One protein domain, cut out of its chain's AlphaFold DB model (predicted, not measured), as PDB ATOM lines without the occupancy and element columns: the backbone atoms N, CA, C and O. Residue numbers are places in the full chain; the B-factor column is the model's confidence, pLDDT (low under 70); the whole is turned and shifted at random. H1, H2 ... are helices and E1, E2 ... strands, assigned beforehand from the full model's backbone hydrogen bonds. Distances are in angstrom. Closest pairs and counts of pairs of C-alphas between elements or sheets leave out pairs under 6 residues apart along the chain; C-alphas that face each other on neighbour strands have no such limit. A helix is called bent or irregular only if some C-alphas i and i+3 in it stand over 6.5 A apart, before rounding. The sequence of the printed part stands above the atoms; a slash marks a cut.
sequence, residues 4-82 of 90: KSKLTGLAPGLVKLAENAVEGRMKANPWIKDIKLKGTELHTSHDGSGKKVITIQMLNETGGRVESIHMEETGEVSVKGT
ATOM      1  N   LYS A   4     257.450 207.303 164.748       80.12
ATOM      2  CA  LYS A   4     257.439 207.646 166.179       80.12
ATOM      3  C   LYS A   4     256.872 209.035 166.465       80.12
ATOM      4  O   LYS A   4     256.145 209.213 167.434       80.12
ATOM      5  N   SER A   5     257.113 209.998 165.572       81.12
ATOM      6  CA  SER A   5     256.542 211.352 165.677       81.12
ATOM      7  C   SER A   5     255.010 211.373 165.628       81.12
ATOM      8  O   SER A   5     254.396 212.327 166.086       81.12
ATOM      9  N   LYS A   6     254.377 210.315 165.107       78.25
ATOM     10  CA  LYS A   6     252.918 210.177 165.038       78.25
ATOM     11  C   LYS A   6     252.320 209.546 166.296       78.25
ATOM     12  O   LYS A   6     251.102 209.537 166.432       78.25
ATOM     13  N   LEU A   7     253.157 209.020 167.195       80.44
ATOM     14  CA  LEU A   7     252.752 208.412 168.466       80.44
ATOM     15  C   LEU A   7     252.888 209.377 169.652       80.44
ATOM     16  O   LEU A   7     252.439 209.050 170.745       80.44
ATOM     17  N   THR A   8     253.460 210.569 169.457       73.12
ATOM     18  CA  THR A   8     253.727 211.544 170.534       73.12
ATOM     19  C   THR A   8     252.472 212.085 171.219       73.12
ATOM     20  O   THR A   8     252.575 212.621 172.314       73.12
ATOM     21  N   GLY A   9     251.296 211.952 170.596       71.31
ATOM     22  CA  GLY A   9     250.012 212.322 171.199       71.31
ATOM     23  C   GLY A   9     249.451 211.287 172.180       71.31
ATOM     24  O   GLY A   9     248.443 211.561 172.820       71.31
ATOM     25  N   LEU A  10     250.065 210.105 172.297       76.06
ATOM     26  CA  LEU A  10     249.599 209.050 173.196       76.06
ATOM     27  C   LEU A  10     250.102 209.250 174.626       76.06
ATOM     28  O   LEU A  10     251.199 209.761 174.854       76.06
ATOM     29  N   ALA A  11     249.325 208.761 175.595       75.31
ATOM     30  CA  ALA A  11     249.761 208.703 176.984       75.31
ATOM     31  C   ALA A  11     251.106 207.946 177.093       75.31
ATOM     32  O   ALA A  11     251.258 206.902 176.449       75.31
ATOM     33  N   PRO A  12     252.070 208.395 177.920       77.25
ATOM     34  CA  PRO A  12     253.428 207.837 177.954       77.25
ATOM     35  C   PRO A  12     253.499 206.314 178.154       77.25
ATOM     36  O   PRO A  12     254.359 205.653 177.571       77.25
ATOM     37  N   GLY A  13     252.574 205.744 178.938       76.56
ATOM     38  CA  GLY A  13     252.475 204.295 179.149       76.56
ATOM     39  C   GLY A  13     252.047 203.512 177.902       76.56
ATOM     40  O   GLY A  13     252.449 202.367 177.721       76.56
ATOM     41  N   LEU A  14     251.294 204.149 177.004       78.12
ATOM     42  CA  LEU A  14     250.799 203.559 175.761       78.12
ATOM     43  C   LEU A  14     251.779 203.759 174.599       78.12
ATOM     44  O   LEU A  14     251.804 202.933 173.692       78.12
ATOM     45  N   VAL A  15     252.629 204.794 174.638       83.69
ATOM     46  CA  VAL A  15     253.636 205.055 173.591       83.69
ATOM     47  C   VAL A  15     254.537 203.840 173.377       83.69
ATOM     48  O   VAL A  15     254.682 203.387 172.247       83.69
ATOM     49  N   LYS A  16     255.089 203.256 174.448       83.69
ATOM     50  CA  LYS A  16     255.983 202.088 174.334       83.69
ATOM     51  C   LYS A  16     255.276 200.853 173.772       83.69
ATOM     52  O   LYS A  16     255.857 200.124 172.974       83.69
ATOM     53  N   LEU A  17     254.024 200.623 174.172       83.38
ATOM     54  CA  LEU A  17     253.212 199.521 173.650       83.38
ATOM     55  C   LEU A  17     252.928 199.717 172.156       83.38
ATOM     56  O   LEU A  17     253.117 198.793 171.367       83.38
ATOM     57  N   ALA A  18     252.554 200.936 171.766       84.44
ATOM     58  CA  ALA A  18     252.323 201.311 170.379       84.44
ATOM     59  C   ALA A  18     253.591 201.175 169.528       84.44
ATOM     60  O   ALA A  18     253.524 200.620 168.437       84.44
ATOM     61  N   GLU A  19     254.743 201.633 170.026       88.25
ATOM     62  CA  GLU A  19     256.032 201.493 169.342       88.25
ATOM     63  C   GLU A  19     256.388 200.024 169.111       88.25
ATOM     64  O   GLU A  19     256.651 199.641 167.973       88.25
ATOM     65  N   ASN A  20     256.317 199.189 170.153       87.50
ATOM     66  CA  ASN A  20     256.610 197.759 170.043       87.50
ATOM     67  C   ASN A  20     255.650 197.049 169.077       87.50
ATOM     68  O   ASN A  20     256.082 196.240 168.252       87.50
ATOM     69  N   ALA A  21     254.352 197.360 169.148       85.75
ATOM     70  CA  ALA A  21     253.348 196.777 168.263       85.75
ATOM     71  C   ALA A  21     253.566 197.201 166.802       85.75
ATOM     72  O   ALA A  21     253.517 196.366 165.896       85.75
ATOM     73  N   VAL A  22     253.850 198.486 166.567       88.38
ATOM     74  CA  VAL A  22     254.156 199.024 165.236       88.38
ATOM     75  C   VAL A  22     255.420 198.389 164.680       88.38
ATOM     76  O   VAL A  22     255.396 197.883 163.560       88.38
ATOM     77  N   GLU A  23     256.505 198.362 165.451       89.25
ATOM     78  CA  GLU A  23     257.785 197.811 165.012       89.25
ATOM     79  C   GLU A  23     257.674 196.317 164.699       89.25
ATOM     80  O   GLU A  23     258.125 195.876 163.640       89.25
ATOM     81  N   GLY A  24     257.013 195.544 165.566       87.88
ATOM     82  CA  GLY A  24     256.763 194.124 165.337       87.88
ATOM     83  C   GLY A  24     255.979 193.880 164.048       87.88
ATOM     84  O   GLY A  24     256.336 193.003 163.259       87.88
ATOM     85  N   ARG A  25     254.956 194.699 163.773       87.06
ATOM     86  CA  ARG A  25     254.177 194.571 162.537       87.06
ATOM     87  C   ARG A  25     254.911 195.063 161.298       87.06
ATOM     88  O   ARG A  25     254.801 194.408 160.271       87.06
ATOM     89  N   MET A  26     255.696 196.135 161.377       86.31
ATOM     90  CA  MET A  26     256.539 196.581 160.260       86.31
ATOM     91  C   MET A  26     257.613 195.544 159.907       86.31
ATOM     92  O   MET A  26     257.899 195.343 158.730       86.31
ATOM     93  N   LYS A  27     258.169 194.845 160.907       87.81
ATOM     94  CA  LYS A  27     259.084 193.714 160.683       87.81
ATOM     95  C   LYS A  27     258.376 192.519 160.045       87.81
ATOM     96  O   LYS A  27     258.926 191.912 159.134       87.81
ATOM     97  N   ALA A  28     257.168 192.192 160.504       86.94
ATOM     98  CA  ALA A  28     256.391 191.070 159.977       86.94
ATOM     99  C   ALA A  28     255.793 191.338 158.584       86.94
ATOM    100  O   ALA A  28     255.539 190.398 157.835       86.94
ATOM    101  N   ASN A  29     255.547 192.603 158.237       83.88
ATOM    102  CA  ASN A  29     254.880 192.995 157.004       83.88
ATOM    103  C   ASN A  29     255.672 194.103 156.281       83.88
ATOM    104  O   ASN A  29     255.476 195.293 156.554       83.88
ATOM    105  N   PRO A  30     256.534 193.736 155.312       86.31
ATOM    106  CA  PRO A  30     257.415 194.681 154.623       86.31
ATOM    107  C   PRO A  30     256.669 195.682 153.726       86.31
ATOM    108  O   PRO A  30     257.277 196.647 153.244       86.31
ATOM    109  N   TRP A  31     255.367 195.478 153.490       86.62
ATOM    110  CA  TRP A  31     254.517 196.425 152.769       86.62
ATOM    111  C   TRP A  31     254.132 197.638 153.607       86.62
ATOM    112  O   TRP A  31     253.707 198.639 153.038       86.62
ATOM    113  N   ILE A  32     254.287 197.581 154.932       88.19
ATOM    114  CA  ILE A  32     254.040 198.730 155.797       88.19
ATOM    115  C   ILE A  32     255.207 199.701 155.640       88.19
ATOM    116  O   ILE A  32     256.338 199.414 156.033       88.19
ATOM    117  N   LYS A  33     254.927 200.858 155.046       88.12
ATOM    118  CA  LYS A  33     255.908 201.931 154.836       88.12
ATOM    119  C   LYS A  33     255.669 203.121 155.748       88.12
ATOM    120  O   LYS A  33     256.598 203.876 156.013       88.12
ATOM    121  N   ASP A  34     254.444 203.271 156.238       89.00
ATOM    122  CA  ASP A  34     254.066 204.385 157.090       89.00
ATOM    123  C   ASP A  34     252.949 203.988 158.064       89.00
ATOM    124  O   ASP A  34     252.309 202.947 157.912       89.00
ATOM    125  N   ILE A  35     252.701 204.825 159.070       89.25
ATOM    126  CA  ILE A  35     251.572 204.668 159.991       89.25
ATOM    127  C   ILE A  35     250.757 205.957 160.076       89.25
ATOM    128  O   ILE A  35     251.248 207.051 159.803       89.25
ATOM    129  N   LYS A  36     249.511 205.855 160.522       86.88
ATOM    130  CA  LYS A  36     248.655 206.995 160.833       86.88
ATOM    131  C   LYS A  36     247.874 206.718 162.104       86.88
ATOM    132  O   LYS A  36     247.098 205.768 162.165       86.88
ATOM    133  N   LEU A  37     248.053 207.576 163.100       84.00
ATOM    134  CA  LEU A  37     247.251 207.534 164.312       84.00
ATOM    135  C   LEU A  37     245.851 208.094 164.013       84.00
ATOM    136  O   LEU A  37     245.708 209.188 163.461       84.00
ATOM    137  N   LYS A  38     244.812 207.324 164.329       77.12
ATOM    138  CA  LYS A  38     243.401 207.712 164.231       77.12
ATOM    139  C   LYS A  38     242.889 207.951 165.650       77.12
ATOM    140  O   LYS A  38     242.620 207.000 166.379       77.12
ATOM    141  N   GLY A  39     242.762 209.233 165.990       63.88
ATOM    142  CA  GLY A  39     242.494 209.701 167.347       63.88
ATOM    143  C   GLY A  39     243.801 209.879 168.113       63.88
ATOM    144  O   GLY A  39     244.543 208.924 168.310       63.88
ATOM    145  N   THR A  40     244.102 211.114 168.510       59.94
ATOM    146  CA  THR A  40     245.155 211.416 169.496       59.94
ATOM    147  C   THR A  40     244.727 211.026 170.908       59.94
ATOM    148  O   THR A  40     245.559 210.907 171.794       59.94
ATOM    149  N   GLU A  41     243.431 210.777 171.094       60.50
ATOM    150  CA  GLU A  41     242.808 210.371 172.342       60.50
ATOM    151  C   GLU A  41     242.036 209.065 172.135       60.50
ATOM    152  O   GLU A  41     241.628 208.718 171.019       60.50
ATOM    153  N   LEU A  42     241.853 208.331 173.231       65.75
ATOM    154  CA  LEU A  42     241.033 207.130 173.276       65.75
ATOM    155  C   LEU A  42     239.620 207.454 172.778       65.75
ATOM    156  O   LEU A  42     238.894 208.219 173.410       65.75
ATOM    157  N   HIS A  43     239.223 206.857 171.655       70.62
ATOM    158  CA  HIS A  43     237.872 206.999 171.125       70.62
ATOM    159  C   HIS A  43     237.070 205.735 171.397       70.62
ATOM    160  O   HIS A  43     237.618 204.638 171.515       70.62
ATOM    161  N   THR A  44     235.756 205.891 171.506       73.44
ATOM    162  CA  THR A  44     234.852 204.759 171.683       73.44
ATOM    163  C   THR A  44     234.923 203.850 170.458       73.44
ATOM    164  O   THR A  44     234.761 204.300 169.321       73.44
ATOM    165  N   SER A  45     235.176 202.565 170.695       69.00
ATOM    166  CA  SER A  45     235.215 201.538 169.668       69.00
ATOM    167  C   SER A  45     233.864 201.459 168.966       69.00
ATOM    168  O   SER A  45     232.805 201.433 169.596       69.00
ATOM    169  N   HIS A  46     233.903 201.408 167.637       67.31
ATOM    170  CA  HIS A  46     232.710 201.341 166.794       67.31
ATOM    171  C   HIS A  46     232.086 199.933 166.742       67.31
ATOM    172  O   HIS A  46     231.085 199.722 166.070       67.31
ATOM    173  N   ASP A  47     232.667 198.951 167.433       68.06
ATOM    174  CA  ASP A  47     232.118 197.592 167.536       68.06
ATOM    175  C   ASP A  47     230.955 197.468 168.536       68.06
ATOM    176  O   ASP A  47     230.461 196.367 168.766       68.06
ATOM    177  N   GLY A  48     230.513 198.580 169.132       64.94
ATOM    178  CA  GLY A  48     229.416 198.605 170.097       64.94
ATOM    179  C   GLY A  48     229.812 198.157 171.506       64.94
ATOM    180  O   GLY A  48     228.972 198.184 172.399       64.94
ATOM    181  N   SER A  49     231.084 197.807 171.744       69.06
ATOM    182  CA  SER A  49     231.571 197.408 173.074       69.06
ATOM    183  C   SER A  49     231.662 198.567 174.072       69.06
ATOM    184  O   SER A  49     231.841 198.336 175.264       69.06
ATOM    185  N   GLY A  50     231.606 199.819 173.599       70.75
ATOM    186  CA  GLY A  50     231.811 201.010 174.431       70.75
ATOM    187  C   GLY A  50     233.261 201.207 174.896       70.75
ATOM    188  O   GLY A  50     233.555 202.193 175.571       70.75
ATOM    189  N   LYS A  51     234.180 200.307 174.520       75.06
ATOM    190  CA  LYS A  51     235.582 200.350 174.934       75.06
ATOM    191  C   LYS A  51     236.308 201.545 174.337       75.06
ATOM    192  O   LYS A  51     236.098 201.909 173.185       75.06
ATOM    193  N   LYS A  52     237.211 202.121 175.117       76.94
ATOM    194  CA  LYS A  52     238.107 203.193 174.695       76.94
ATOM    195  C   LYS A  52     239.346 202.596 174.042       76.94
ATOM    196  O   LYS A  52     240.085 201.855 174.691       76.94
ATOM    197  N   VAL A  53     239.559 202.909 172.766       81.50
ATOM    198  CA  VAL A  53     240.677 202.370 171.989       81.50
ATOM    199  C   VAL A  53     241.427 203.451 171.217       81.50
ATOM    200  O   VAL A  53     240.873 204.463 170.791       81.50
ATOM    201  N   ILE A  54     242.716 203.216 171.016       84.31
ATOM    202  CA  ILE A  54     243.577 203.930 170.079       84.31
ATOM    203  C   ILE A  54     243.697 203.076 168.827       84.31
ATOM    204  O   ILE A  54     243.986 201.884 168.908       84.31
ATOM    205  N   THR A  55     243.521 203.687 167.658       85.56
ATOM    206  CA  THR A  55     243.690 202.986 166.384       85.56
ATOM    207  C   THR A  55     244.911 203.520 165.647       85.56
ATOM    208  O   THR A  55     244.968 204.694 165.289       85.56
ATOM    209  N   ILE A  56     245.873 202.648 165.358       88.38
ATOM    210  CA  ILE A  56     247.039 202.939 164.522       88.38
ATOM    211  C   ILE A  56     246.828 202.249 163.178       88.38
ATOM    212  O   ILE A  56     246.831 201.024 163.083       88.38
ATOM    213  N   GLN A  57     246.629 203.030 162.125       89.06
ATOM    214  CA  GLN A  57     246.503 202.523 160.764       89.06
ATOM    215  C   GLN A  57     247.889 202.332 160.159       89.06
ATOM    216  O   GLN A  57     248.669 203.275 160.092       89.06
ATOM    217  N   MET A  58     248.176 201.129 159.685       89.38
ATOM    218  CA  MET A  58     249.405 200.801 158.974       89.38
ATOM    219  C   MET A  58     249.167 201.000 157.484       89.38
ATOM    220  O   MET A  58     248.198 200.463 156.940       89.38
ATOM    221  N   LEU A  59     250.019 201.780 156.830       89.56
ATOM    222  CA  LEU A  59     249.851 202.220 155.451       89.56
ATOM    223  C   LEU A  59     250.991 201.697 154.571       89.56
ATOM    224  O   LEU A  59     252.135 201.564 155.014       89.56
ATOM    225  N   ASN A  60     250.673 201.412 153.311       89.88
ATOM    226  CA  ASN A  60     251.664 201.106 152.287       89.88
ATOM    227  C   ASN A  60     252.258 202.393 151.688       89.88
ATOM    228  O   ASN A  60     251.909 203.505 152.083       89.88
ATOM    229  N   GLU A  61     253.136 202.237 150.699       88.44
ATOM    230  CA  GLU A  61     253.770 203.358 149.989       88.44
ATOM    231  C   GLU A  61     252.778 204.317 149.313       88.44
ATOM    232  O   GLU A  61     253.061 205.503 149.184       88.44
ATOM    233  N   THR A  62     251.593 203.831 148.927       88.44
ATOM    234  CA  THR A  62     250.546 204.636 148.286       88.44
ATOM    235  C   THR A  62     249.600 205.288 149.301       88.44
ATOM    236  O   THR A  62     248.566 205.827 148.913       88.44
ATOM    237  N   GLY A  63     249.872 205.167 150.607       84.69
ATOM    238  CA  GLY A  63     248.970 205.616 151.675       84.69
ATOM    239  C   GLY A  63     247.717 204.746 151.861       84.69
ATOM    240  O   GLY A  63     246.826 205.099 152.632       84.69
ATOM    241  N   GLY A  64     247.633 203.605 151.175       87.44
ATOM    242  CA  GLY A  64     246.573 202.614 151.325       87.44
ATOM    243  C   GLY A  64     246.736 201.816 152.616       87.44
ATOM    244  O   GLY A  64     247.833 201.383 152.963       87.44
ATOM    245  N   ARG A  65     245.635 201.600 153.337       88.00
ATOM    246  CA  ARG A  65     245.641 200.852 154.600       88.00
ATOM    247  C   ARG A  65     245.939 199.369 154.358       88.00
ATOM    248  O   ARG A  65     245.209 198.696 153.636       88.00
ATOM    249  N   VAL A  66     246.988 198.870 155.009       87.38
ATOM    250  CA  VAL A  66     247.403 197.459 155.008       87.38
ATOM    251  C   VAL A  66     246.812 196.746 156.218       87.38
ATOM    252  O   VAL A  66     246.134 195.730 156.073       87.38
ATOM    253  N   GLU A  67     246.990 197.318 157.410       86.88
ATOM    254  CA  GLU A  67     246.512 196.762 158.680       86.88
ATOM    255  C   GLU A  67     246.100 197.880 159.641       86.88
ATOM    256  O   GLU A  67     246.299 199.070 159.385       86.88
ATOM    257  N   SER A  68     245.472 197.528 160.756       87.81
ATOM    258  CA  SER A  68     245.226 198.460 161.852       87.81
ATOM    259  C   SER A  68     245.457 197.787 163.189       87.81
ATOM    260  O   SER A  68     244.957 196.694 163.431       87.81
ATOM    261  N   ILE A  69     246.211 198.454 164.050       87.31
ATOM    262  CA  ILE A  69     246.415 198.063 165.439       87.31
ATOM    263  C   ILE A  69     245.386 198.826 166.263       87.31
ATOM    264  O   ILE A  69     245.303 200.048 166.174       87.31
ATOM    265  N   HIS A  70     244.576 198.106 167.020       86.56
ATOM    266  CA  HIS A  70     243.662 198.636 168.017       86.56
ATOM    267  C   HIS A  70     244.274 198.361 169.387       86.56
ATOM    268  O   HIS A  70     244.576 197.218 169.715       86.56
ATOM    269  N   MET A  71     244.474 199.409 170.167       82.88
ATOM    270  CA  MET A  71     244.994 199.334 171.524       82.88
ATOM    271  C   MET A  71     243.926 199.788 172.497       82.88
ATOM    272  O   MET A  71     243.431 200.904 172.364       82.88
ATOM    273  N   GLU A  72     243.588 198.954 173.467       79.62
ATOM    274  CA  GLU A  72     242.676 199.316 174.548       79.62
ATOM    275  C   GLU A  72     243.394 200.132 175.632       79.62
ATOM    276  O   GLU A  72     244.613 200.049 175.796       79.62
ATOM    277  N   GLU A  73     242.629 200.902 176.410       70.31
ATOM    278  CA  GLU A  73     243.133 201.636 177.585       70.31
ATOM    279  C   GLU A  73     243.827 200.712 178.607       70.31
ATOM    280  O   GLU A  73     244.783 201.112 179.265       70.31
ATOM    281  N   THR A  74     243.396 199.451 178.683       72.69
ATOM    282  CA  THR A  74     243.962 198.407 179.553       72.69
ATOM    283  C   THR A  74     245.337 197.903 179.100       72.69
ATOM    284  O   THR A  74     245.975 197.139 179.822       72.69
ATOM    285  N   GLY A  75     245.803 198.310 177.915       66.56
ATOM    286  CA  GLY A  75     247.046 197.832 177.311       66.56
ATOM    287  C   GLY A  75     246.881 196.581 176.443       66.56
ATOM    288  O   GLY A  75     247.873 196.095 175.901       66.56
ATOM    289  N   GLU A  76     245.657 196.072 176.267       79.19
ATOM    290  CA  GLU A  76     245.389 194.988 175.320       79.19
ATOM    291  C   GLU A  76     245.589 195.472 173.874       79.19
ATOM    292  O   GLU A  76     245.078 196.520 173.470       79.19
ATOM    293  N   VAL A  77     246.351 194.711 173.084       78.94
ATOM    294  CA  VAL A  77     246.671 195.032 171.688       78.94
ATOM    295  C   VAL A  77     245.998 194.013 170.771       78.94
ATOM    296  O   VAL A  77     246.346 192.837 170.764       78.94
ATOM    297  N   SER A  78     245.082 194.484 169.932       80.38
ATOM    298  CA  SER A  78     244.404 193.706 168.896       80.38
ATOM    299  C   SER A  78     244.814 194.197 167.513       80.38
ATOM    300  O   SER A  78     244.777 195.393 167.246       80.38
ATOM    301  N   VAL A  79     245.160 193.309 166.578       77.00
ATOM    302  CA  VAL A  79     245.492 193.727 165.203       77.00
ATOM    303  C   VAL A  79     244.444 193.234 164.216       77.00
ATOM    304  O   VAL A  79     244.248 192.036 164.042       77.00
ATOM    305  N   LYS A  80     243.784 194.176 163.537       74.31
ATOM    306  CA  LYS A  80     242.810 193.914 162.477       74.31
ATOM    307  C   LYS A  80     243.457 194.155 161.115       74.31
ATOM    308  O   LYS A  80     243.655 195.297 160.693       74.31
ATOM    309  N   GLY A  81     243.773 193.070 160.413       66.00
ATOM    310  CA  GLY A  81     244.221 193.134 159.023       66.00
ATOM    311  C   GLY A  81     243.097 193.614 158.104       66.00
ATOM    312  O   GLY A  81     241.949 193.194 158.244       66.00
ATOM    313  N   THR A  82     243.406 194.500 157.156       53.34
ATOM    314  CA  THR A  82     242.521 194.722 156.002       53.34
ATOM    315  C   THR A  82     242.830 193.645 154.973       53.34
ATOM    316  O   THR A  82     243.989 193.298 154.773       53.34
TER     317      THR A  82
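What this domain is: This is residues 4 to 82 of the 90 residues of an uncharacterized protein of Pseudogymnoascus sp. 24MN13 (UniProt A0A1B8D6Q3). One twisted sheet of four strands forms a wall, and a single long helix, H1, packs slantwise over one face of it; no named helix covers the other face. The first strand, E1, bends sharply at residue 41. The printed part has 79 residues with one named helix and four named strands, in the order H1, E1, E2, E3, E4; the sheet order is E1 - E2 - E3 - E4, all antiparallel, and the class is mixed, helices and strands. The whole is compact, with a radius of gyration of the C-alphas of 11.8 A and spans of 32 by 26 by 18 A.

Where its parts are: Start in the sheet at C-alpha 34, at (254.066, 204.385, 157.090), where E1 begins; it holds residues 34 to 44, 24.1 A from first to last C-alpha, and bends by 77 degrees at residue 41. E2 takes residues 52 to 59 over 22.6 A, and E3 residues 65 to 72 over 20.2 A. E4, residues 77 to 81, is 13.0 A long and ends at C-alpha 81, at (244.221, 193.134, 159.023). Now go back to C-alpha 12 at (253.428, 207.837, 177.954); from there H1 runs through residues 12 to 28, 24.8 A. H1 is neither bent nor irregular, but only just: C-alphas 13 and 16 are 6.4 A apart.

How they stand to each other: The four strands make a meander, each strand the antiparallel neighbour of the one before, with E1 and E4 as edge strands. In the hairpin E1 and E2, at 166 degrees, look for N 36 and O 57 at 2.7 A, within hydrogen-bond range. In the hairpin E2 and E3, at 158 degrees, N 54 and O 71 are 2.8 A apart. In the hairpin E3 and E4, at 159 degrees, N 70 and O 78 are 2.7 A apart. E1 and E4 are apart. H1 is on the sheet in two layers, helix on one face, at a height over the sheet of 9.3 A. It lies over E2 and E3, slantwise to the strands, but only just, at 31 degrees to E3 on the local plane. The closest C-alphas of H1 and E3 are those of Ala 21 and Ile 69, 7.6 A apart. In H1, 11 of 13 O i to N i+4 pairs are within hydrogen-bond range.

The domain as a whole: The two C-alphas farthest apart are those of Pro 30 and Gly 50, at 33.0 A. The printed part, residues 4 to 82, has no cut. The link E1 to E2 is short, and the other three links are tight. Mean pLDDT of the printed part is 80.1; look for values under 70 at residues 39 to 42, 45 to 49, 75 and 81 to 82.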